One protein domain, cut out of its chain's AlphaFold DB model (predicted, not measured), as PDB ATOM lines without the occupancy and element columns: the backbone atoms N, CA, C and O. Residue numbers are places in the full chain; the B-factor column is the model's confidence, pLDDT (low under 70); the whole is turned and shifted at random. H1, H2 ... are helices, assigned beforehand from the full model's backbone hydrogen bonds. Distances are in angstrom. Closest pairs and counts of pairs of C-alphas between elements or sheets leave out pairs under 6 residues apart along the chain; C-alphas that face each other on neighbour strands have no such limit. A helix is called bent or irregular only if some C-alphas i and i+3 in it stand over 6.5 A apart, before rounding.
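AT A GLANCE: This is residues 2 to 178 of the 421 residues of an uncharacterized protein of Lentisphaerae bacterium (UniProt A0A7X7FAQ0). A long rod is built from two pairs of lengthwise helices, H1 with the shorter H3 and H4 with the arm H5a, while the small H2 packs crosswise on H1. The pairs meet where H3 residues 70 to 75 pack on H4 and H5a, and the arm H5b reaches H1 at one end. The printed part has 177 residues with five named helices, H1 to H5 in order, and no named strand; the class is all helix. It is loose, with a radius of gyration of the C-alphas of 19.4 A, and spans 68 by 29 by 20 A.

IN THESE COORDINATES: H1, residues 2 to 41, begins at C-alpha 2 (-6.771, 28.550, 57.173) and is 58.2 A long. H2, residues 58 to 63, is irregular: C-alphas 59 and 62 are 7.1 A apart. H3 is residues 70 to 89, 27.8 A, and H4 residues 106 to 127, 31.7 A. H5, residues 135 to 176, was assigned as one helix by its hydrogen bonds but is bent, with C-alphas 162 and 165 7.0 A apart: H5a is residues 135 to 162, 37.3 A, with a kink of 25 degrees near residue 150, and H5b is residues 165 to 176, ending at C-alpha 176 (-11.976, 39.426, 51.081).

HOW THE PARTS SIT: H1, H3, H4, H5a and H5b form a bundle, a group of helices packed together. H1 and H3 touch, closest at the C-alphas of Ser 21 and Phe 76, 4.7 A, opposite ways at a shallow tilt of 27 degrees. H4 and H5a, a helical hairpin, touch at Thr 118 and Ala 145, their closest C-alphas, 3.8 A. H1 is apart from both. Every O i to N i+4 pair is within hydrogen-bond range in H1, H4 and H5b; H3 has 15 of 16, H5a 20 of 24 and H2 0 of 2, with 2 of 3 O i to N i+3 pairs.

THE WHOLE: The printed part has no cut. The links H1 to H2 and H3 to H4 are long, 16 residues each. Mean pLDDT of the printed part is 78.7; 29 residues are under 70, among them 129 to 141.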
ATOM      1  N   LYS A   2      -6.563  29.770  57.998       77.31
ATOM      2  CA  LYS A   2      -6.771  28.550  57.173       77.31
ATOM      3  C   LYS A   2      -7.032  28.809  55.673       77.31
ATOM      4  O   LYS A   2      -6.498  28.085  54.840       77.31
ATOM      5  N   ILE A   3      -7.800  29.847  55.328       81.19
ATOM      6  CA  ILE A   3      -8.196  30.153  53.938       81.19
ATOM      7  C   ILE A   3      -7.010  30.663  53.110       81.19
ATOM      8  O   ILE A   3      -6.789  30.210  51.990       81.19
ATOM      9  N   ARG A   4      -6.170  31.529  53.691       78.81
ATOM     10  CA  ARG A   4      -4.955  32.036  53.034       78.81
ATOM     11  C   ARG A   4      -3.971  30.904  52.721       78.81
ATOM     12  O   ARG A   4      -3.446  30.840  51.615       78.81
ATOM     13  N   THR A   5      -3.791  29.953  53.642       82.88
ATOM     14  CA  THR A   5      -2.984  28.743  53.400       82.88
ATOM     15  C   THR A   5      -3.558  27.885  52.268       82.88
ATOM     16  O   THR A   5      -2.803  27.433  51.408       82.88
ATOM     17  N   GLN A   6      -4.882  27.702  52.210       83.00
ATOM     18  CA  GLN A   6      -5.541  26.995  51.103       83.00
ATOM     19  C   GLN A   6      -5.346  27.714  49.763       83.00
ATOM     20  O   GLN A   6      -5.012  27.068  48.776       83.00
ATOM     21  N   ALA A   7      -5.465  29.041  49.727       83.12
ATOM     22  CA  ALA A   7      -5.228  29.831  48.524       83.12
ATOM     23  C   ALA A   7      -3.765  29.746  48.041       83.12
ATOM     24  O   ALA A   7      -3.526  29.606  46.842       83.12
ATOM     25  N   HIS A   8      -2.782  29.742  48.952       82.88
ATOM     26  CA  HIS A   8      -1.376  29.496  48.605       82.88
ATOM     27  C   HIS A   8      -1.152  28.091  48.026       82.88
ATOM     28  O   HIS A   8      -0.455  27.958  47.020       82.88
ATOM     29  N   LEU A   9      -1.771  27.058  48.610       83.25
ATOM     30  CA  LEU A   9      -1.714  25.686  48.093       83.25
ATOM     31  C   LEU A   9      -2.366  25.573  46.708       83.25
ATOM     32  O   LEU A   9      -1.775  24.992  45.803       83.25
ATOM     33  N   CYS A  10      -3.541  26.177  46.511       83.69
ATOM     34  CA  CYS A  10      -4.218  26.216  45.214       83.69
ATOM     35  C   CYS A  10      -3.385  26.948  44.157       83.69
ATOM     36  O   CYS A  10      -3.276  26.467  43.032       83.69
ATOM     37  N   ARG A  11      -2.742  28.068  44.512       86.12
ATOM     38  CA  ARG A  11      -1.842  28.792  43.606       86.12
ATOM     39  C   ARG A  11      -0.620  27.958  43.230       86.12
ATOM     40  O   ARG A  11      -0.234  27.959  42.063       86.12
ATOM     41  N   ALA A  12      -0.012  27.271  44.198       76.88
ATOM     42  CA  ALA A  12       1.134  26.399  43.960       76.88
ATOM     43  C   ALA A  12       0.753  25.219  43.055       76.88
ATOM     44  O   ALA A  12       1.441  24.960  42.072       76.88
ATOM     45  N   ALA A  13      -0.382  24.568  43.321       77.38
ATOM     46  CA  ALA A  13      -0.910  23.502  42.475       77.38
ATOM     47  C   ALA A  13      -1.207  23.999  41.050       77.38
ATOM     48  O   ALA A  13      -0.778  23.372  40.086       77.38
ATOM     49  N   ALA A  14      -1.863  25.155  40.907       81.69
ATOM     50  CA  ALA A  14      -2.120  25.774  39.608       81.69
ATOM     51  C   ALA A  14      -0.821  26.127  38.868       81.69
ATOM     52  O   ALA A  14      -0.731  25.909  37.669       81.69
ATOM     53  N   ALA A  15       0.210  26.614  39.568       78.19
ATOM     54  CA  ALA A  15       1.511  26.906  38.965       78.19
ATOM     55  C   ALA A  15       2.216  25.635  38.467       78.19
ATOM     56  O   ALA A  15       2.738  25.622  37.356       78.19
ATOM     57  N   VAL A  16       2.208  24.555  39.256       77.50
ATOM     58  CA  VAL A  16       2.784  23.262  38.848       77.50
ATOM     59  C   VAL A  16       2.042  22.701  37.638       77.50
ATOM     60  O   VAL A  16       2.677  22.298  36.666       77.50
ATOM     61  N   LEU A  17       0.707  22.728  37.655       79.88
ATOM     62  CA  LEU A  17      -0.109  22.294  36.521       79.88
ATOM     63  C   LEU A  17       0.120  23.171  35.287       79.88
ATOM     64  O   LEU A  17       0.245  22.635  34.194       79.88
ATOM     65  N   ALA A  18       0.278  24.487  35.447       80.25
ATOM     66  CA  ALA A  18       0.636  25.381  34.349       80.25
ATOM     67  C   ALA A  18       2.008  25.035  33.753       80.25
ATOM     68  O   ALA A  18       2.158  25.046  32.538       80.25
ATOM     69  N   ILE A  19       3.003  24.684  34.573       77.94
ATOM     70  CA  ILE A  19       4.323  24.261  34.080       77.94
ATOM     71  C   ILE A  19       4.210  22.943  33.305       77.94
ATOM     72  O   ILE A  19       4.751  22.838  32.207       77.94
ATOM     73  N   LEU A  20       3.486  21.955  33.838       80.25
ATOM     74  CA  LEU A  20       3.296  20.657  33.182       80.25
ATOM     75  C   LEU A  20       2.514  20.788  31.868       80.25
ATOM     76  O   LEU A  20       2.947  20.273  30.840       80.25
ATOM     77  N   SER A  21       1.402  21.526  31.872       82.94
ATOM     78  CA  SER A  21       0.625  21.814  30.662       82.94
ATOM     79  C   SER A  21       1.398  22.692  29.677       82.94
ATOM     80  O   SER A  21       1.266  22.511  28.473       82.94
ATOM     81  N   GLY A  22       2.244  23.605  30.158       75.94
ATOM     82  CA  GLY A  22       3.129  24.412  29.321       75.94
ATOM     83  C   GLY A  22       4.200  23.566  28.638       75.94
ATOM     84  O   GLY A  22       4.449  23.737  27.448       75.94
ATOM     85  N   LEU A  23       4.777  22.597  29.350       78.44
ATOM     86  CA  LEU A  23       5.686  21.612  28.767       78.44
ATOM     87  C   LEU A  23       4.969  20.768  27.700       78.44
ATOM     88  O   LEU A  23       5.543  20.519  26.643       78.44
ATOM     89  N   ALA A  24       3.702  20.406  27.937       81.88
ATOM     90  CA  ALA A  24       2.860  19.729  26.949       81.88
ATOM     91  C   ALA A  24       2.579  20.557  25.712       81.88
ATOM     92  O   ALA A  24       2.755  20.075  24.595       81.88
ATOM     93  N   PHE A  25       2.243  21.823  25.904       84.44
ATOM     94  CA  PHE A  25       2.050  22.756  24.813       84.44
ATOM     95  C   PHE A  25       3.320  22.940  23.977       84.44
ATOM     96  O   PHE A  25       3.262  22.869  22.752       84.44
ATOM     97  N   VAL A  26       4.480  23.115  24.619       81.31
ATOM     98  CA  VAL A  26       5.760  23.224  23.908       81.31
ATOM     99  C   VAL A  26       6.071  21.926  23.163       81.31
ATOM    100  O   VAL A  26       6.452  21.983  21.997       81.31
ATOM    101  N   ASN A  27       5.868  20.761  23.785       82.50
ATOM    102  CA  ASN A  27       6.096  19.478  23.124       82.50
ATOM    103  C   ASN A  27       5.215  19.324  21.875       82.50
ATOM    104  O   ASN A  27       5.736  19.043  20.797       82.50
ATOM    105  N   ASN A  28       3.915  19.596  22.006       85.81
ATOM    106  CA  ASN A  28       2.956  19.533  20.908       85.81
ATOM    107  C   ASN A  28       3.298  20.536  19.792       85.81
ATOM    108  O   ASN A  28       3.349  20.176  18.620       85.81
ATOM    109  N   ALA A  29       3.675  21.772  20.131       83.12
ATOM    110  CA  ALA A  29       4.111  22.755  19.138       83.12
ATOM    111  C   ALA A  29       5.325  22.275  18.319       83.12
ATOM    112  O   ALA A  29       5.409  22.536  17.116       83.12
ATOM    113  N   PHE A  30       6.255  21.542  18.941       81.81
ATOM    114  CA  PHE A  30       7.365  20.914  18.227       81.81
ATOM    115  C   PHE A  30       6.910  19.753  17.339       81.81
ATOM    116  O   PHE A  30       7.398  19.655  16.213       81.81
ATOM    117  N   VAL A  31       5.972  18.917  17.796       83.25
ATOM    118  CA  VAL A  31       5.360  17.860  16.970       83.25
ATOM    119  C   VAL A  31       4.713  18.473  15.728       83.25
ATOM    120  O   VAL A  31       5.083  18.106  14.615       83.25
ATOM    121  N   VAL A  32       3.857  19.486  15.892       82.81
ATOM    122  CA  VAL A  32       3.185  20.191  14.785       82.81
ATOM    123  C   VAL A  32       4.192  20.837  13.830       82.81
ATOM    124  O   VAL A  32       4.059  20.725  12.612       82.81
ATOM    125  N   MET A  33       5.247  21.477  14.346       83.31
ATOM    126  CA  MET A  33       6.294  22.070  13.505       83.31
ATOM    127  C   MET A  33       7.036  21.012  12.678       83.31
ATOM    128  O   MET A  33       7.328  21.235  11.500       83.31
ATOM    129  N   ARG A  34       7.383  19.874  13.289       85.25
ATOM    130  CA  ARG A  34       8.075  18.774  12.604       85.25
ATOM    131  C   ARG A  34       7.160  18.098  11.592       85.25
ATOM    132  O   ARG A  34       7.619  17.838  10.483       85.25
ATOM    133  N   TRP A  35       5.890  17.918  11.939       82.88
ATOM    134  CA  TRP A  35       4.852  17.443  11.034       82.88
ATOM    135  C   TRP A  35       4.728  18.351   9.816       82.88
ATOM    136  O   TRP A  35       4.872  17.879   8.699       82.88
ATOM    137  N   TRP A  36       4.625  19.669  10.005       81.88
ATOM    138  CA  TRP A  36       4.553  20.616   8.890       81.88
ATOM    139  C   TRP A  36       5.803  20.593   7.998       81.88
ATOM    140  O   TRP A  36       5.714  20.712   6.776       81.88
ATOM    141  N   ARG A  37       6.994  20.429   8.586       84.06
ATOM    142  CA  ARG A  37       8.238  20.290   7.811       84.06
ATOM    143  C   ARG A  37       8.261  19.002   6.992       84.06
ATOM    144  O   ARG A  37       8.663  19.062   5.834       84.06
ATOM    145  N   ALA A  38       7.839  17.881   7.576       84.25
ATOM    146  CA  ALA A  38       7.721  16.604   6.877       84.25
ATOM    147  C   ALA A  38       6.667  16.686   5.763       84.25
ATOM    148  O   ALA A  38       6.982  16.377   4.619       84.25
ATOM    149  N   PHE A  39       5.493  17.251   6.062       80.50
ATOM    150  CA  PHE A  39       4.413  17.519   5.109       80.50
ATOM    151  C   PHE A  39       4.915  18.299   3.892       80.50
ATOM    152  O   PHE A  39       4.703  17.919   2.740       80.50
ATOM    153  N   LYS A  40       5.631  19.402   4.146       82.38
ATOM    154  CA  LYS A  40       6.170  20.261   3.092       82.38
ATOM    155  C   LYS A  40       7.260  19.562   2.275       82.38
ATOM    156  O   LYS A  40       7.343  19.800   1.076       82.38
ATOM    157  N   ALA A  41       8.089  18.730   2.907       84.56
ATOM    158  CA  ALA A  41       9.108  17.942   2.216       84.56
ATOM    159  C   ALA A  41       8.491  16.842   1.333       84.56
ATOM    160  O   ALA A  41       8.996  16.602   0.241       84.56
ATOM    161  N   ALA A  42       7.381  16.248   1.773       80.94
ATOM    162  CA  ALA A  42       6.599  15.257   1.036       80.94
ATOM    163  C   ALA A  42       5.725  15.863  -0.082       80.94
ATOM    164  O   ALA A  42       5.098  15.135  -0.843       80.94
ATOM    165  N   GLY A  43       5.634  17.195  -0.191       75.88
ATOM    166  CA  GLY A  43       4.817  17.852  -1.218       75.88
ATOM    167  C   GLY A  43       3.310  17.579  -1.093       75.88
ATOM    168  O   GLY A  43       2.593  17.673  -2.090       75.88
ATOM    169  N   GLY A  44       2.835  17.238   0.109       69.00
ATOM    170  CA  GLY A  44       1.437  16.876   0.367       69.00
ATOM    171  C   GLY A  44       1.065  15.425   0.039       69.00
ATOM    172  O   GLY A  44      -0.125  15.107   0.041       69.00
ATOM    173  N   ASP A  45       2.052  14.564  -0.235       73.94
ATOM    174  CA  ASP A  45       1.870  13.114  -0.363       73.94
ATOM    175  C   ASP A  45       1.757  12.467   1.028       73.94
ATOM    176  O   ASP A  45       2.704  12.494   1.821       73.94
ATOM    177  N   ALA A  46       0.591  11.889   1.326       69.25
ATOM    178  CA  ALA A  46       0.348  11.214   2.597       69.25
ATOM    179  C   ALA A  46       1.194   9.941   2.758       69.25
ATOM    180  O   ALA A  46       1.625   9.634   3.865       69.25
ATOM    181  N   ALA A  47       1.519   9.239   1.666       69.75
ATOM    182  CA  ALA A  47       2.268   7.982   1.718       69.75
ATOM    183  C   ALA A  47       3.746   8.170   2.105       69.75
ATOM    184  O   ALA A  47       4.416   7.219   2.502       69.75
ATOM    185  N   GLN A  48       4.266   9.393   1.982       75.94
ATOM    186  CA  GLN A  48       5.637   9.750   2.363       75.94
ATOM    187  C   GLN A  48       5.733  10.314   3.785       75.94
ATOM    188  O   GLN A  48       6.812  10.735   4.217       75.94
ATOM    189  N   MET A  49       4.618  10.346   4.513       76.06
ATOM    190  CA  MET A  49       4.589  10.862   5.870       76.06
ATOM    191  C   MET A  49       5.088   9.827   6.876       76.06
ATOM    192  O   MET A  49       4.751   8.652   6.776       76.06
ATOM    193  N   PRO A  50       5.898  10.239   7.863       70.06
ATOM    194  CA  PRO A  50       6.324   9.347   8.931       70.06
ATOM    195  C   PRO A  50       5.158   9.012   9.874       70.06
ATOM    196  O   PRO A  50       4.490   9.920  10.367       70.06
ATOM    197  N   ASP A  51       4.996   7.724  10.198       64.25
ATOM    198  CA  ASP A  51       3.916   7.196  11.056       64.25
ATOM    199  C   ASP A  51       3.887   7.803  12.468       64.25
ATOM    200  O   ASP A  51       2.845   7.865  13.118       64.25
ATOM    201  N   THR A  52       5.043   8.237  12.982       65.88
ATOM    202  CA  THR A  52       5.151   8.864  14.304       65.88
ATOM    203  C   THR A  52       6.150  10.015  14.288       65.88
ATOM    204  O   THR A  52       7.261   9.912  13.762       65.88
ATOM    205  N   LEU A  53       5.759  11.136  14.894       72.56
ATOM    206  CA  LEU A  53       6.598  12.320  15.042       72.56
ATOM    207  C   LEU A  53       6.724  12.667  16.513       72.56
ATOM    208  O   LEU A  53       5.761  13.076  17.153       72.56
ATOM    209  N   SER A  54       7.939  12.523  17.033       73.88
ATOM    210  CA  SER A  54       8.209  12.818  18.430       73.88
ATOM    211  C   SER A  54       8.463  14.306  18.655       73.88
ATOM    212  O   SER A  54       9.142  14.981  17.860       73.88
ATOM    213  N   GLY A  55       7.980  14.809  19.785       68.88
ATOM    214  CA  GLY A  55       8.317  16.138  20.264       68.88
ATOM    215  C   GLY A  55       9.739  16.197  20.831       68.88
ATOM    216  O   GLY A  55      10.606  15.373  20.520       68.88
ATOM    217  N   ILE A  56       9.997  17.204  21.667       68.06
ATOM    218  CA  ILE A  56      11.258  17.314  22.420       68.06
ATOM    219  C   ILE A  56      11.323  16.240  23.511       68.06
ATOM    220  O   ILE A  56      12.403  15.772  23.870       68.06
ATOM    221  N   VAL A  57      10.163  15.872  24.053       71.12
ATOM    222  CA  VAL A  57      10.010  15.029  25.231       71.12
ATOM    223  C   VAL A  57       9.127  13.828  24.867       71.12
ATOM    224  O   VAL A  57       7.906  13.922  24.972       71.12
ATOM    225  N   PRO A  58       9.717  12.679  24.480       66.75
ATOM    226  CA  PRO A  58       8.967  11.575  23.872       66.75
ATOM    227  C   PRO A  58       7.879  10.957  24.758       66.75
ATOM    228  O   PRO A  58       6.825  10.542  24.288       66.75
ATOM    229  N   TRP A  59       8.087  10.931  26.078       71.25
ATOM    230  CA  TRP A  59       7.083  10.423  27.021       71.25
ATOM    231  C   TRP A  59       5.844  11.320  27.125       71.25
ATOM    232  O   TRP A  59       4.878  10.947  27.785       71.25
ATOM    233  N   LEU A  60       5.872  12.496  26.503       64.50
ATOM    234  CA  LEU A  60       4.789  13.462  26.490       64.50
ATOM    235  C   LEU A  60       4.054  13.513  25.147       64.50
ATOM    236  O   LEU A  60       3.098  14.273  25.003       64.50
ATOM    237  N   ASP A  61       4.478  12.710  24.173       70.25
ATOM    238  CA  ASP A  61       3.903  12.689  22.826       70.25
ATOM    239  C   ASP A  61       2.439  12.223  22.835       70.25
ATOM    240  O   ASP A  61       1.660  12.643  21.990       70.25
ATOM    241  N   TRP A  62       2.015  11.477  23.864       69.00
ATOM    242  CA  TRP A  62       0.605  11.122  24.077       69.00
ATOM    243  C   TRP A  62      -0.314  12.341  24.265       69.00
ATOM    244  O   TRP A  62      -1.525  12.212  24.121       69.00
ATOM    245  N   THR A  63       0.238  13.513  24.606       66.94
ATOM    246  CA  THR A  63      -0.529  14.765  24.732       66.94
ATOM    247  C   THR A  63      -0.730  15.482  23.396       66.94
ATOM    248  O   THR A  63      -1.618  16.325  23.293       66.94
ATOM    249  N   ALA A  64       0.047  15.127  22.369       72.31
ATOM    250  CA  ALA A  64      -0.081  15.627  21.002       72.31
ATOM    251  C   ALA A  64      -1.074  14.753  20.218       72.31
ATOM    252  O   ALA A  64      -0.732  14.111  19.228       72.31
ATOM    253  N   VAL A  65      -2.306  14.678  20.730       64.88
ATOM    254  CA  VAL A  65      -3.391  13.850  20.173       64.88
ATOM    255  C   VAL A  65      -3.883  14.400  18.828       64.88
ATOM    256  O   VAL A  65      -4.405  13.661  17.993       64.88
ATOM    257  N   ASP A  66      -3.723  15.704  18.628       69.50
ATOM    258  CA  ASP A  66      -4.121  16.437  17.442       69.50
ATOM    259  C   ASP A  66      -2.990  17.332  16.924       69.50
ATOM    260  O   ASP A  66      -2.185  17.859  17.689       69.50
ATOM    261  N   TYR A  67      -2.965  17.582  15.611       71.25
ATOM    262  CA  TYR A  67      -2.000  18.514  15.002       71.25
ATOM    263  C   TYR A  67      -2.382  19.989  15.190       71.25
ATOM    264  O   TYR A  67      -2.013  20.859  14.396       71.25
ATOM    265  N   SER A  68      -3.138  20.274  16.246       77.38
ATOM    266  CA  SER A  68      -3.507  21.604  16.701       77.38
ATOM    267  C   SER A  68      -2.937  21.794  18.101       77.38
ATOM    268  O   SER A  68      -3.061  20.945  18.978       77.38
ATOM    269  N   CYS A  69      -2.310  22.942  18.344       82.94
ATOM    270  CA  CYS A  69      -1.759  23.223  19.668       82.94
ATOM    271  C   CYS A  69      -2.849  23.574  20.700       82.94
ATOM    272  O   CYS A  69      -2.539  23.729  21.883       82.94
ATOM    273  N   VAL A  70      -4.111  23.727  20.273       83.62
ATOM    274  CA  VAL A  70      -5.227  24.238  21.089       83.62
ATOM    275  C   VAL A  70      -5.519  23.340  22.289       83.62
ATOM    276  O   VAL A  70      -5.711  23.843  23.394       83.62
ATOM    277  N   THR A  71      -5.482  22.023  22.112       83.25
ATOM    278  CA  THR A  71      -5.785  21.027  23.158       83.25
ATOM    279  C   THR A  71      -4.847  21.105  24.349       83.25
ATOM    280  O   THR A  71      -5.266  20.956  25.494       83.25
ATOM    281  N   THR A  72      -3.582  21.404  24.085       85.88
ATOM    282  CA  THR A  72      -2.561  21.631  25.109       85.88
ATOM    283  C   THR A  72      -2.496  23.088  25.572       85.88
ATOM    284  O   THR A  72      -2.116  23.361  26.711       85.88
ATOM    285  N   PHE A  73      -2.902  24.037  24.724       87.81
ATOM    286  CA  PHE A  73      -2.843  25.468  25.018       87.81
ATOM    287  C   PHE A  73      -3.940  25.928  25.979       87.81
ATOM    288  O   PHE A  73      -3.651  26.670  26.914       87.81
ATOM    289  N   VAL A  74      -5.181  25.475  25.784       88.06
ATOM    290  CA  VAL A  74      -6.323  25.815  26.651       88.06
ATOM    291  C   VAL A  74      -6.045  25.489  28.130       88.06
ATOM    292  O   VAL A  74      -6.161  26.396  28.959       88.06
ATOM    293  N   PRO A  75      -5.611  24.264  28.503       86.31
ATOM    294  CA  PRO A  75      -5.295  23.963  29.897       86.31
ATOM    295  C   PRO A  75      -4.077  24.742  30.406       86.31
ATOM    296  O   PRO A  75      -4.093  25.218  31.541       86.31
ATOM    297  N   PHE A  76      -3.044  24.935  29.577       90.19
ATOM    298  CA  PHE A  76      -1.885  25.755  29.940       90.19
ATOM    299  C   PHE A  76      -2.293  27.185  30.311       90.19
ATOM    300  O   PHE A  76      -1.965  27.662  31.401       90.19
ATOM    301  N   LEU A  77      -3.041  27.848  29.428       90.62
ATOM    302  CA  LEU A  77      -3.509  29.210  29.636       90.62
ATOM    303  C   LEU A  77      -4.421  29.297  30.863       90.62
ATOM    304  O   LEU A  77      -4.264  30.200  31.683       90.62
ATOM    305  N   GLY A  78      -5.331  28.338  31.023       88.06
ATOM    306  CA  GLY A  78      -6.248  28.307  32.152       88.06
ATOM    307  C   GLY A  78      -5.540  28.164  33.499       88.06
ATOM    308  O   GLY A  78      -5.826  28.925  34.422       88.06
ATOM    309  N   PHE A  79      -4.562  27.264  33.625       88.50
ATOM    310  CA  PHE A  79      -3.791  27.134  34.867       88.50
ATOM    311  C   PHE A  79      -2.862  28.326  35.124       88.50
ATOM    312  O   PHE A  79      -2.685  28.733  36.278       88.50
ATOM    313  N   LEU A  80      -2.301  28.923  34.069       88.62
ATOM    314  CA  LEU A  80      -1.469  30.119  34.172       88.62
ATOM    315  C   LEU A  80      -2.277  31.314  34.695       88.62
ATOM    316  O   LEU A  80      -1.861  31.968  35.655       88.62
ATOM    317  N   LEU A  81      -3.453  31.559  34.116       89.25
ATOM    318  CA  LEU A  81      -4.357  32.622  34.550       89.25
ATOM    319  C   LEU A  81      -4.914  32.355  35.947       89.25
ATOM    320  O   LEU A  81      -4.953  33.274  36.756       89.25
ATOM    321  N   LEU A  82      -5.241  31.104  36.277       88.50
ATOM    322  CA  LEU A  82      -5.660  30.714  37.623       88.50
ATOM    323  C   LEU A  82      -4.580  31.039  38.667       88.50
ATOM    324  O   LEU A  82      -4.871  31.632  39.707       88.50
ATOM    325  N   SER A  83      -3.321  30.686  38.390       88.44
ATOM    326  CA  SER A  83      -2.196  30.991  39.280       88.44
ATOM    327  C   SER A  83      -1.954  32.499  39.401       88.44
ATOM    328  O   SER A  83      -1.675  33.003  40.496       88.44
ATOM    329  N   HIS A  84      -2.097  33.233  38.292       87.56
ATOM    330  CA  HIS A  84      -1.973  34.685  38.268       87.56
ATOM    331  C   HIS A  84      -3.088  35.366  39.074       87.56
ATOM    332  O   HIS A  84      -2.780  36.153  39.968       87.56
ATOM    333  N   GLY A  85      -4.355  35.015  38.833       85.44
ATOM    334  CA  GLY A  85      -5.531  35.553  39.522       85.44
ATOM    335  C   GLY A  85      -5.501  35.284  41.025       85.44
ATOM    336  O   GLY A  85      -5.622  36.212  41.823       85.44
ATOM    337  N   LEU A  86      -5.195  34.048  41.441       85.50
ATOM    338  CA  LEU A  86      -4.955  33.722  42.856       85.50
ATOM    339  C   LEU A  86      -3.776  34.512  43.436       85.50
ATOM    340  O   LEU A  86      -3.801  34.922  44.594       85.50
ATOM    341  N   GLY A  87      -2.724  34.726  42.646       84.75
ATOM    342  CA  GLY A  87      -1.564  35.509  43.051       84.75
ATOM    343  C   GLY A  87      -1.844  36.998  43.235       84.75
ATOM    344  O   GLY A  87      -1.120  37.630  44.006       84.75
ATOM    345  N   ARG A  88      -2.851  37.544  42.549       85.62
ATOM    346  CA  ARG A  88      -3.358  38.907  42.749       85.62
ATOM    347  C   ARG A  88      -4.277  38.981  43.965       85.62
ATOM    348  O   ARG A  88      -4.019  39.783  44.853       85.62
ATOM    349  N   ALA A  89      -5.228  38.053  44.084       84.19
ATOM    350  CA  ALA A  89      -6.111  37.960  45.249       84.19
ATOM    351  C   ALA A  89      -5.330  37.803  46.572       84.19
ATOM    352  O   ALA A  89      -5.624  38.460  47.560       84.19
ATOM    353  N   LEU A  90      -4.264  36.993  46.593       84.44
ATOM    354  CA  LEU A  90      -3.392  36.824  47.769       84.44
ATOM    355  C   LEU A  90      -2.573  38.073  48.143       84.44
ATOM    356  O   LEU A  90      -2.086  38.154  49.277       84.44
ATOM    357  N   ARG A  91      -2.369  38.989  47.187       83.56
ATOM    358  CA  ARG A  91      -1.678  40.271  47.380       83.56
ATOM    359  C   ARG A  91      -2.610  41.385  47.869       83.56
ATOM    360  O   ARG A  91      -2.091  42.437  48.210       83.56
ATOM    361  N   GLY A  92      -3.919  41.135  47.942       74.81
ATOM    362  CA  GLY A  92      -4.917  42.129  48.347       74.81
ATOM    363  C   GLY A  92      -5.480  42.957  47.187       74.81
ATOM    364  O   GLY A  92      -6.230  43.895  47.422       74.81
ATOM    365  N   ASP A  93      -5.160  42.627  45.930       79.44
ATOM    366  CA  ASP A  93      -5.761  43.319  44.785       79.44
ATOM    367  C   ASP A  93      -7.260  42.996  44.709       79.44
ATOM    368  O   ASP A  93      -7.626  41.821  44.588       79.44
ATOM    369  N   HIS A  94      -8.111  44.023  44.659       74.31
ATOM    370  CA  HIS A  94      -9.544  43.848  44.434       74.31
ATOM    371  C   HIS A  94      -9.798  43.083  43.122       74.31
ATOM    372  O   HIS A  94      -9.282  43.445  42.060       74.31
ATOM    373  N   GLN A  95     -10.553  41.986  43.209       78.69
ATOM    374  CA  GLN A  95     -10.953  41.161  42.071       78.69
ATOM    375  C   GLN A  95     -12.469  41.214  41.939       78.69
ATOM    376  O   GLN A  95     -13.170  41.079  42.938       78.69
ATOM    377  N   ASP A  96     -12.945  41.346  40.705       77.88
ATOM    378  CA  ASP A  96     -14.364  41.255  40.384       77.88
ATOM    379  C   ASP A  96     -14.860  39.806  40.593       77.88
ATOM    380  O   ASP A  96     -14.372  38.893  39.907       77.88
ATOM    381  N   PRO A  97     -15.812  39.565  41.516       77.44
ATOM    382  CA  PRO A  97     -16.335  38.232  41.790       77.44
ATOM    383  C   PRO A  97     -16.960  37.567  40.561       77.44
ATOM    384  O   PRO A  97     -16.823  36.359  40.396       77.44
ATOM    385  N   GLU A  98     -17.599  38.322  39.663       77.12
ATOM    386  CA  GLU A  98     -18.325  37.741  38.520       77.12
ATOM    387  C   GLU A  98     -17.395  37.029  37.528       77.12
ATOM    388  O   GLU A  98     -17.771  36.047  36.878       77.12
ATOM    389  N   HIS A  99     -16.155  37.505  37.422       79.06
ATOM    390  CA  HIS A  99     -15.199  37.041  36.420       79.06
ATOM    391  C   HIS A  99     -14.046  36.225  37.017       79.06
ATOM    392  O   HIS A  99     -13.363  35.520  36.272       79.06
ATOM    393  N   PHE A 100     -13.857  36.245  38.340       80.25
ATOM    394  CA  PHE A 100     -12.788  35.520  39.025       80.25
ATOM    395  C   PHE A 100     -12.862  33.994  38.792       80.25
ATOM    396  O   PHE A 100     -13.939  33.401  38.884       80.25
ATOM    397  N   PRO A 101     -11.731  33.307  38.531       80.31
ATOM    398  CA  PRO A 101     -10.333  33.773  38.542       80.31
ATOM    399  C   PRO A 101      -9.820  34.317  37.195       80.31
ATOM    400  O   PRO A 101      -8.616  34.526  37.039       80.31
ATOM    401  N   PHE A 102     -10.704  34.506  36.218       87.81
ATOM    402  CA  PHE A 102     -10.372  34.869  34.843       87.81
ATOM    403  C   PHE A 102     -10.796  36.311  34.514       87.81
ATOM    404  O   PHE A 102     -11.123  37.109  35.391       87.81
ATOM    405  N   TYR A 103     -10.737  36.670  33.232       85.56
ATOM    406  CA  TYR A 103     -11.169  37.968  32.719       85.56
ATOM    407  C   TYR A 103     -12.498  37.853  31.962       85.56
ATOM    408  O   TYR A 103     -12.907  36.776  31.514       85.56
ATOM    409  N   LYS A 104     -13.170  38.990  31.778       83.94
ATOM    410  CA  LYS A 104     -14.410  39.074  31.003       83.94
ATOM    411  C   LYS A 104     -14.196  38.601  29.563       83.94
ATOM    412  O   LYS A 104     -13.377  39.157  28.841       83.94
ATOM    413  N   GLY A 105     -14.958  37.592  29.140       83.75
ATOM    414  CA  GLY A 105     -14.851  37.009  27.798       83.75
ATOM    415  C   GLY A 105     -13.846  35.857  27.665       83.75
ATOM    416  O   GLY A 105     -13.630  35.383  26.553       83.75
ATOM    417  N   TYR A 106     -13.267  35.364  28.768       86.75
ATOM    418  CA  TYR A 106     -12.415  34.165  28.769       86.75
ATOM    419  C   TYR A 106     -13.102  32.941  28.133       86.75
ATOM    420  O   TYR A 106     -12.500  32.231  27.328       86.75
ATOM    421  N   ASP A 107     -14.389  32.741  28.422       84.75
ATOM    422  CA  ASP A 107     -15.176  31.627  27.884       84.75
ATOM    423  C   ASP A 107     -15.296  31.717  26.356       84.75
ATOM    424  O   ASP A 107     -15.022  30.752  25.643       84.75
ATOM    425  N   GLN A 108     -15.628  32.909  25.841       87.50
ATOM    426  CA  GLN A 108     -15.720  33.174  24.402       87.50
ATOM    427  C   GLN A 108     -14.368  32.985  23.713       87.50
ATOM    428  O   GLN A 108     -14.308  32.436  22.617       87.50
ATOM    429  N   PHE A 109     -13.282  33.398  24.369       87.75
ATOM    430  CA  PHE A 109     -11.929  33.229  23.855       87.75
ATOM    431  C   PHE A 109     -11.533  31.750  23.727       87.75
ATOM    432  O   PHE A 109     -11.036  31.346  22.677       87.75
ATOM    433  N   ASN A 110     -11.800  30.919  24.739       87.25
ATOM    434  CA  ASN A 110     -11.502  29.484  24.662       87.25
ATOM    435  C   ASN A 110     -12.352  28.766  23.614       87.25
ATOM    436  O   ASN A 110     -11.837  27.925  22.881       87.25
ATOM    437  N   ILE A 111     -13.634  29.117  23.500       84.19
ATOM    438  CA  ILE A 111     -14.503  28.564  22.455       84.19
ATOM    439  C   ILE A 111     -13.994  28.978  21.065       84.19
ATOM    440  O   ILE A 111     -13.923  28.141  20.165       84.19
ATOM    441  N   ALA A 112     -13.573  30.236  20.898       85.38
ATOM    442  CA  ALA A 112     -12.971  30.711  19.657       85.38
ATOM    443  C   ALA A 112     -11.666  29.967  19.327       85.38
ATOM    444  O   ALA A 112     -11.464  29.589  18.178       85.38
ATOM    445  N   LEU A 113     -10.813  29.686  20.319       84.56
ATOM    446  CA  LEU A 113      -9.624  28.846  20.137       84.56
ATOM    447  C   LEU A 113      -9.980  27.427  19.689       84.56
ATOM    448  O   LEU A 113      -9.342  26.902  18.780       84.56
ATOM    449  N   GLY A 114     -11.017  26.827  20.279       83.81
ATOM    450  CA  GLY A 114     -11.557  25.549  19.820       83.81
ATOM    451  C   GLY A 114     -11.913  25.595  18.334       83.81
ATOM    452  O   GLY A 114     -11.445  24.761  17.559       83.81
ATOM    453  N   LEU A 115     -12.662  26.623  17.918       84.69
ATOM    454  CA  LEU A 115     -13.055  26.834  16.521       84.69
ATOM    455  C   LEU A 115     -11.847  27.045  15.596       84.69
ATOM    456  O   LEU A 115     -11.843  26.528  14.481       84.69
ATOM    457  N   VAL A 116     -10.802  27.740  16.056       82.88
ATOM    458  CA  VAL A 116      -9.530  27.861  15.321       82.88
ATOM    459  C   VAL A 116      -8.901  26.485  15.088       82.88
ATOM    460  O   VAL A 116      -8.443  26.218  13.980       82.88
ATOM    461  N   GLY A 117      -8.928  25.590  16.079       82.56
ATOM    462  CA  GLY A 117      -8.467  24.208  15.915       82.56
ATOM    463  C   GLY A 117      -9.286  23.423  14.882       82.56
ATOM    464  O   GLY A 117      -8.720  22.716  14.049       82.56
ATOM    465  N   THR A 118     -10.610  23.612  14.853       81.50
ATOM    466  CA  THR A 118     -11.478  23.031  13.811       81.50
ATOM    467  C   THR A 118     -11.144  23.556  12.423       81.50
ATOM    468  O   THR A 118     -10.993  22.773  11.486       81.50
ATOM    469  N   LEU A 119     -10.993  24.874  12.290       81.81
ATOM    470  CA  LEU A 119     -10.622  25.511  11.033       81.81
ATOM    471  C   LEU A 119      -9.262  24.996  10.545       81.81
ATOM    472  O   LEU A 119      -9.106  24.697   9.365       81.81
ATOM    473  N   TRP A 120      -8.307  24.826  11.458       80.94
ATOM    474  CA  TRP A 120      -6.996  24.261  11.156       80.94
ATOM    475  C   TRP A 120      -7.081  22.818  10.645       80.94
ATOM    476  O   TRP A 120      -6.499  22.511   9.607       80.94
ATOM    477  N   GLY A 121      -7.861  21.952  11.301       76.50
ATOM    478  CA  GLY A 121      -8.073  20.577  10.838       76.50
ATOM    479  C   GLY A 121      -8.698  20.501   9.437       76.50
ATOM    480  O   GLY A 121      -8.271  19.690   8.622       76.50
ATOM    481  N   ILE A 122      -9.643  21.394   9.116       76.81
ATOM    482  CA  ILE A 122     -10.233  21.496   7.767       76.81
ATOM    483  C   ILE A 122      -9.201  21.985   6.744       76.81
ATOM    484  O   ILE A 122      -9.125  21.448   5.640       76.81
ATOM    485  N   ILE A 123      -8.396  22.990   7.101       78.25
ATOM    486  CA  ILE A 123      -7.338  23.508   6.226       78.25
ATOM    487  C   ILE A 123      -6.345  22.399   5.881       78.25
ATOM    488  O   ILE A 123      -5.987  22.270   4.713       78.25
ATOM    489  N   ILE A 124      -5.940  21.586   6.860       74.69
ATOM    490  CA  ILE A 124      -5.010  20.473   6.642       74.69
ATOM    491  C   ILE A 124      -5.528  19.523   5.551       74.69
ATOM    492  O   ILE A 124      -4.768  19.195   4.642       74.69
ATOM    493  N   ILE A 125      -6.814  19.148   5.579       71.38
ATOM    494  CA  ILE A 125      -7.429  18.287   4.547       71.38
ATOM    495  C   ILE A 125      -7.252  18.895   3.152       71.38
ATOM    496  O   ILE A 125      -6.935  18.189   2.199       71.38
ATOM    497  N   GLY A 126      -7.423  20.213   3.031       68.75
ATOM    498  CA  GLY A 126      -7.295  20.925   1.760       68.75
ATOM    499  C   GLY A 126      -5.876  20.969   1.184       68.75
ATOM    500  O   GLY A 126      -5.728  21.269   0.002       68.75
ATOM    501  N   TYR A 127      -4.845  20.685   1.983       73.62
ATOM    502  CA  TYR A 127      -3.451  20.672   1.525       73.62
ATOM    503  C   TYR A 127      -2.970  19.297   1.050       73.62
ATOM    504  O   TYR A 127      -1.949  19.233   0.361       73.62
ATOM    505  N   TYR A 128      -3.659  18.214   1.409       74.00
ATOM    506  CA  TYR A 128      -3.294  16.874   0.960       74.00
ATOM    507  C   TYR A 128      -3.629  16.656  -0.522       74.00
ATOM    508  O   TYR A 128      -4.639  17.148  -1.033       74.00
ATOM    509  N   GLN A 129      -2.805  15.868  -1.217       66.12
ATOM    510  CA  GLN A 129      -3.122  15.416  -2.572       66.12
ATOM    511  C   GLN A 129      -4.201  14.333  -2.512       66.12
ATOM    512  O   GLN A 129      -3.928  13.216  -2.076       66.12
ATOM    513  N   MET A 130      -5.413  14.661  -2.972       62.84
ATOM    514  CA  MET A 130      -6.619  13.822  -2.861       62.84
ATOM    515  C   MET A 130      -6.447  12.390  -3.393       62.84
ATOM    516  O   MET A 130      -7.104  11.480  -2.897       62.84
ATOM    517  N   ASP A 131      -5.531  12.176  -4.338       62.59
ATOM    518  CA  ASP A 131      -5.257  10.864  -4.938       62.59
ATOM    519  C   ASP A 131      -4.446   9.926  -4.020       62.59
ATOM    520  O   ASP A 131      -4.370   8.724  -4.271       62.59
ATOM    521  N   THR A 132      -3.845  10.463  -2.951       64.81
ATOM    522  CA  THR A 132      -2.973   9.735  -2.005       64.81
ATOM    523  C   THR A 132      -3.554   9.638  -0.593       64.81
ATOM    524  O   THR A 132      -2.974   8.972   0.260       64.81
ATOM    525  N   VAL A 133      -4.696  10.287  -0.335       61.28
ATOM    526  CA  VAL A 133      -5.304  10.361   1.001       61.28
ATOM    527  C   VAL A 133      -5.941   9.029   1.366       61.28
ATOM    528  O   VAL A 133      -6.893   8.580   0.724       61.28
ATOM    529  N   SER A 134      -5.455   8.415   2.441       65.81
ATOM    530  CA  SER A 134      -6.119   7.263   3.036       65.81
ATOM    531  C   SER A 134      -7.303   7.699   3.912       65.81
ATOM    532  O   SER A 134      -7.388   8.834   4.387       65.81
ATOM    533  N   MET A 135      -8.233   6.776   4.176       65.50
ATOM    534  CA  MET A 135      -9.328   7.021   5.126       65.50
ATOM    535  C   MET A 135      -8.805   7.322   6.545       65.50
ATOM    536  O   MET A 135      -9.450   8.048   7.299       65.50
ATOM    537  N   GLU A 136      -7.631   6.795   6.901       63.03
ATOM    538  CA  GLU A 136      -6.972   7.027   8.188       63.03
ATOM    539  C   GLU A 136      -6.482   8.475   8.327       63.03
ATOM    540  O   GLU A 136      -6.748   9.114   9.346       63.03
ATOM    541  N   ASP A 137      -5.886   9.040   7.274       67.38
ATOM    542  CA  ASP A 137      -5.437  10.439   7.247       67.38
ATOM    543  C   ASP A 137      -6.613  11.413   7.356       67.38
ATOM    544  O   ASP A 137      -6.572  12.399   8.101       67.38
ATOM    545  N   LEU A 138      -7.708  11.108   6.653       68.81
ATOM    546  CA  LEU A 138      -8.933  11.899   6.714       68.81
ATOM    547  C   LEU A 138      -9.555  11.850   8.119       68.81
ATOM    548  O   LEU A 138      -9.984  12.875   8.656       68.81
ATOM    549  N   MET A 139      -9.560  10.665   8.736       66.62
ATOM    550  CA  MET A 139     -10.023  10.464  10.107       66.62
ATOM    551  C   MET A 139      -9.138  11.211  11.112       66.62
ATOM    552  O   MET A 139      -9.668  11.803  12.048       66.62
ATOM    553  N   MET A 140      -7.823  11.265  10.900       67.25
ATOM    554  CA  MET A 140      -6.878  12.000  11.747       67.25
ATOM    555  C   MET A 140      -7.085  13.523  11.669       67.25
ATOM    556  O   MET A 140      -7.051  14.221  12.690       67.25
ATOM    557  N   CYS A 141      -7.375  14.049  10.478       68.06
ATOM    558  CA  CYS A 141      -7.698  15.464  10.291       68.06
ATOM    559  C   CYS A 141      -9.051  15.832  10.913       68.06
ATOM    560  O   CYS A 141      -9.174  16.859  11.586       68.06
ATOM    561  N   LEU A 142     -10.059  14.970  10.742       71.31
ATOM    562  CA  LEU A 142     -11.364  15.131  11.383       71.31
ATOM    563  C   LEU A 142     -11.245  15.049  12.910       71.31
ATOM    564  O   LEU A 142     -11.852  15.849  13.623       71.31
ATOM    565  N   HIS A 143     -10.424  14.127  13.413       73.56
ATOM    566  CA  HIS A 143     -10.120  14.005  14.832       73.56
ATOM    567  C   HIS A 143      -9.466  15.284  15.355       73.56
ATOM    568  O   HIS A 143      -9.949  15.847  16.329       73.56
ATOM    569  N   THR A 144      -8.468  15.826  14.650       71.94
ATOM    570  CA  THR A 144      -7.845  17.116  14.991       71.94
ATOM    571  C   THR A 144      -8.875  18.247  15.061       71.94
ATOM    572  O   THR A 144      -8.882  19.038  16.007       71.94
ATOM    573  N   ALA A 145      -9.800  18.287  14.100       70.69
ATOM    574  CA  ALA A 145     -10.816  19.324  14.030       70.69
ATOM    575  C   ALA A 145     -11.841  19.254  15.181       70.69
ATOM    576  O   ALA A 145     -12.227  20.289  15.735       70.69
ATOM    577  N   LEU A 146     -12.286  18.049  15.546       76.44
ATOM    578  CA  LEU A 146     -13.291  17.818  16.592       76.44
ATOM    579  C   LEU A 146     -12.691  17.820  18.002       76.44
ATOM    580  O   LEU A 146     -13.340  18.232  18.961       76.44
ATOM    581  N   PHE A 147     -11.448  17.371  18.150       82.75
ATOM    582  CA  PHE A 147     -10.825  17.203  19.457       82.75
ATOM    583  C   PHE A 147     -10.445  18.555  20.083       82.75
ATOM    584  O   PHE A 147     -10.708  18.785  21.264       82.75
ATOM    585  N   SER A 148      -9.956  19.508  19.284       81.44
ATOM    586  CA  SER A 148      -9.694  20.884  19.733       81.44
ATOM    587  C   SER A 148     -10.947  21.609  20.255       81.44
ATOM    588  O   SER A 148     -10.886  22.291  21.282       81.44
ATOM    589  N   THR A 149     -12.103  21.442  19.601       82.31
ATOM    590  CA  THR A 149     -13.377  22.006  20.088       82.31
ATOM    591  C   THR A 149     -13.892  21.279  21.313       82.31
ATOM    592  O   THR A 149     -14.330  21.930  22.262       82.31
ATOM    593  N   LEU A 150     -13.795  19.949  21.335       85.12
ATOM    594  CA  LEU A 150     -14.178  19.151  22.492       85.12
ATOM    595  C   LEU A 150     -13.407  19.582  23.741       85.12
ATOM    596  O   LEU A 150     -14.023  19.833  24.774       85.12
ATOM    597  N   VAL A 151     -12.080  19.729  23.654       84.06
ATOM    598  CA  VAL A 151     -11.259  20.161  24.794       84.06
ATOM    599  C   VAL A 151     -11.635  21.568  25.254       84.06
ATOM    600  O   VAL A 151     -11.766  21.787  26.457       84.06
ATOM    601  N   ALA A 152     -11.876  22.508  24.335       83.94
ATOM    602  CA  ALA A 152     -12.323  23.854  24.691       83.94
ATOM    603  C   ALA A 152     -13.676  23.848  25.432       83.94
ATOM    604  O   ALA A 152     -13.826  24.506  26.461       83.94
ATOM    605  N   VAL A 153     -14.645  23.066  24.947       80.06
ATOM    606  CA  VAL A 153     -15.975  22.925  25.563       80.06
ATOM    607  C   VAL A 153     -15.878  22.240  26.927       80.06
ATOM    608  O   VAL A 153     -16.436  22.734  27.905       80.06
ATOM    609  N   VAL A 154     -15.137  21.135  27.024       83.38
ATOM    610  CA  VAL A 154     -14.916  20.421  28.291       83.38
ATOM    611  C   VAL A 154     -14.219  21.334  29.297       83.38
ATOM    612  O   VAL A 154     -14.625  21.385  30.459       83.38
ATOM    613  N   TRP A 155     -13.223  22.109  28.865       87.62
ATOM    614  CA  TRP A 155     -12.545  23.057  29.739       87.62
ATOM    615  C   TRP A 155     -13.504  24.114  30.291       87.62
ATOM    616  O   TRP A 155     -13.526  24.327  31.496       87.62
ATOM    617  N   VAL A 156     -14.316  24.757  29.450       84.56
ATOM    618  CA  VAL A 156     -15.211  25.840  29.898       84.56
ATOM    619  C   VAL A 156     -16.372  25.303  30.743       84.56
ATOM    620  O   VAL A 156     -16.585  25.744  31.870       84.56
ATOM    621  N   PHE A 157     -17.117  24.317  30.244       79.38
ATOM    622  CA  PHE A 157     -18.366  23.899  30.890       79.38
ATOM    623  C   PHE A 157     -18.155  22.887  32.023       79.38
ATOM    624  O   PHE A 157     -18.820  22.950  33.061       79.38
ATOM    625  N   VAL A 158     -17.218  21.950  31.858       77.62
ATOM    626  CA  VAL A 158     -17.001  20.877  32.840       77.62
ATOM    627  C   VAL A 158     -15.939  21.269  33.859       77.62
ATOM    628  O   VAL A 158     -16.135  21.070  35.054       77.62
ATOM    629  N   VAL A 159     -14.813  21.835  33.425       81.62
ATOM    630  CA  VAL A 159     -13.714  22.158  34.344       81.62
ATOM    631  C   VAL A 159     -13.924  23.529  34.984       81.62
ATOM    632  O   VAL A 159     -13.961  23.638  36.209       81.62
ATOM    633  N   ASP A 160     -14.099  24.576  34.186       82.50
ATOM    634  CA  ASP A 160     -14.166  25.941  34.687       82.50
ATOM    635  C   ASP A 160     -15.462  26.206  35.469       82.50
ATOM    636  O   ASP A 160     -15.421  26.432  36.683       82.50
ATOM    637  N   HIS A 161     -16.618  26.098  34.806       80.19
ATOM    638  CA  HIS A 161     -17.918  26.411  35.411       80.19
ATOM    639  C   HIS A 161     -18.281  25.475  36.567       80.19
ATOM    640  O   HIS A 161     -18.808  25.934  37.580       80.19
ATOM    641  N   SER A 162     -17.976  24.178  36.453       78.00
ATOM    642  CA  SER A 162     -18.400  23.201  37.468       78.00
ATOM    643  C   SER A 162     -17.401  23.023  38.616       78.00
ATOM    644  O   SER A 162     -17.815  22.704  39.732       78.00
ATOM    645  N   LEU A 163     -16.091  23.214  38.388       79.56
ATOM    646  CA  LEU A 163     -15.062  22.927  39.402       79.56
ATOM    647  C   LEU A 163     -14.270  24.159  39.843       79.56
ATOM    648  O   LEU A 163     -14.077  24.341  41.049       79.56
ATOM    649  N   ILE A 164     -13.780  24.974  38.902       83.31
ATOM    650  CA  ILE A 164     -12.853  26.076  39.200       83.31
ATOM    651  C   ILE A 164     -13.608  27.270  39.788       83.31
ATOM    652  O   ILE A 164     -13.392  27.580  40.962       83.31
ATOM    653  N   ARG A 165     -14.518  27.909  39.039       82.50
ATOM    654  CA  ARG A 165     -15.273  29.097  39.492       82.50
ATOM    655  C   ARG A 165     -15.927  28.940  40.865       82.50
ATOM    656  O   ARG A 165     -15.649  29.773  41.727       82.50
ATOM    657  N   PRO A 166     -16.711  27.885  41.161       82.00
ATOM    658  CA  PRO A 166     -17.379  27.778  42.459       82.00
ATOM    659  C   PRO A 166     -16.397  27.637  43.630       82.00
ATOM    660  O   PRO A 166     -16.652  28.157  44.717       82.00
ATOM    661  N   LYS A 167     -15.254  26.961  43.440       82.81
ATOM    662  CA  LYS A 167     -14.216  26.862  44.480       82.81
ATOM    663  C   LYS A 167     -13.443  28.166  44.638       82.81
ATOM    664  O   LYS A 167     -13.126  28.549  45.760       82.81
ATOM    665  N   MET A 168     -13.148  28.828  43.525       84.69
ATOM    666  CA  MET A 168     -12.404  30.079  43.497       84.69
ATOM    667  C   MET A 168     -13.209  31.230  44.097       84.69
ATOM    668  O   MET A 168     -12.668  31.955  44.920       84.69
ATOM    669  N   LEU A 169     -14.509  31.323  43.813       83.81
ATOM    670  CA  LEU A 169     -15.427  32.269  44.456       83.81
ATOM    671  C   LEU A 169     -15.475  32.095  45.979       83.81
ATOM    672  O   LEU A 169     -15.366  33.065  46.718       83.81
ATOM    673  N   ARG A 170     -15.567  30.851  46.472       82.19
ATOM    674  CA  ARG A 170     -15.519  30.577  47.923       82.19
ATOM    675  C   ARG A 170     -14.195  31.008  48.552       82.19
ATOM    676  O   ARG A 170     -14.192  31.522  49.666       82.19
ATOM    677  N   LEU A 171     -13.080  30.784  47.856       82.56
ATOM    678  CA  LEU A 171     -11.760  31.229  48.301       82.56
ATOM    679  C   LEU A 171     -11.646  32.754  48.279       82.56
ATOM    680  O   LEU A 171     -11.103  33.311  49.223       82.56
ATOM    681  N   LEU A 172     -12.178  33.418  47.250       83.75
ATOM    682  CA  LEU A 172     -12.170  34.872  47.123       83.75
ATOM    683  C   LEU A 172     -12.995  35.528  48.233       83.75
ATOM    684  O   LEU A 172     -12.454  36.354  48.959       83.75
ATOM    685  N   HIS A 173     -14.240  35.087  48.449       81.75
ATOM    686  CA  HIS A 173     -15.071  35.565  49.560       81.75
ATOM    687  C   HIS A 173     -14.403  35.328  50.918       81.75
ATOM    688  O   HIS A 173     -14.491  36.164  51.805       81.75
ATOM    689  N   GLY A 174     -13.695  34.209  51.091       78.38
ATOM    690  CA  GLY A 174     -12.957  33.927  52.319       78.38
ATOM    691  C   GLY A 174     -11.650  34.716  52.493       78.38
ATOM    692  O   GLY A 174     -11.113  34.743  53.599       78.38
ATOM    693  N   LEU A 175     -11.109  35.295  51.418       75.19
ATOM    694  CA  LEU A 175      -9.930  36.168  51.439       75.19
ATOM    695  C   LEU A 175     -10.330  37.638  51.620       75.19
ATOM    696  O   LEU A 175      -9.655  38.348  52.355       75.19
ATOM    697  N   GLN A 176     -11.423  38.068  50.985       74.06
ATOM    698  CA  GLN A 176     -11.976  39.426  51.081       74.06
ATOM    699  C   GLN A 176     -12.806  39.622  52.363       74.06
ATOM    700  O   GLN A 176     -12.737  40.667  53.002       74.06
ATOM    701  N   GLY A 177     -13.509  38.583  52.825       59.59
ATOM    702  CA  GLY A 177     -14.323  38.594  54.049       59.59
ATOM    703  C   GLY A 177     -13.535  38.598  55.365       59.59
ATOM    704  O   GLY A 177     -14.124  38.378  56.413       59.59
ATOM    705  N   THR A 178     -12.213  38.804  55.331       49.75
ATOM    706  CA  THR A 178     -11.401  39.064  56.536       49.75
ATOM    707  C   THR A 178     -10.944  40.515  56.678       49.75
ATOM    708  O   THR A 178     -10.371  40.838  57.710       49.75
TER     709      THR A 178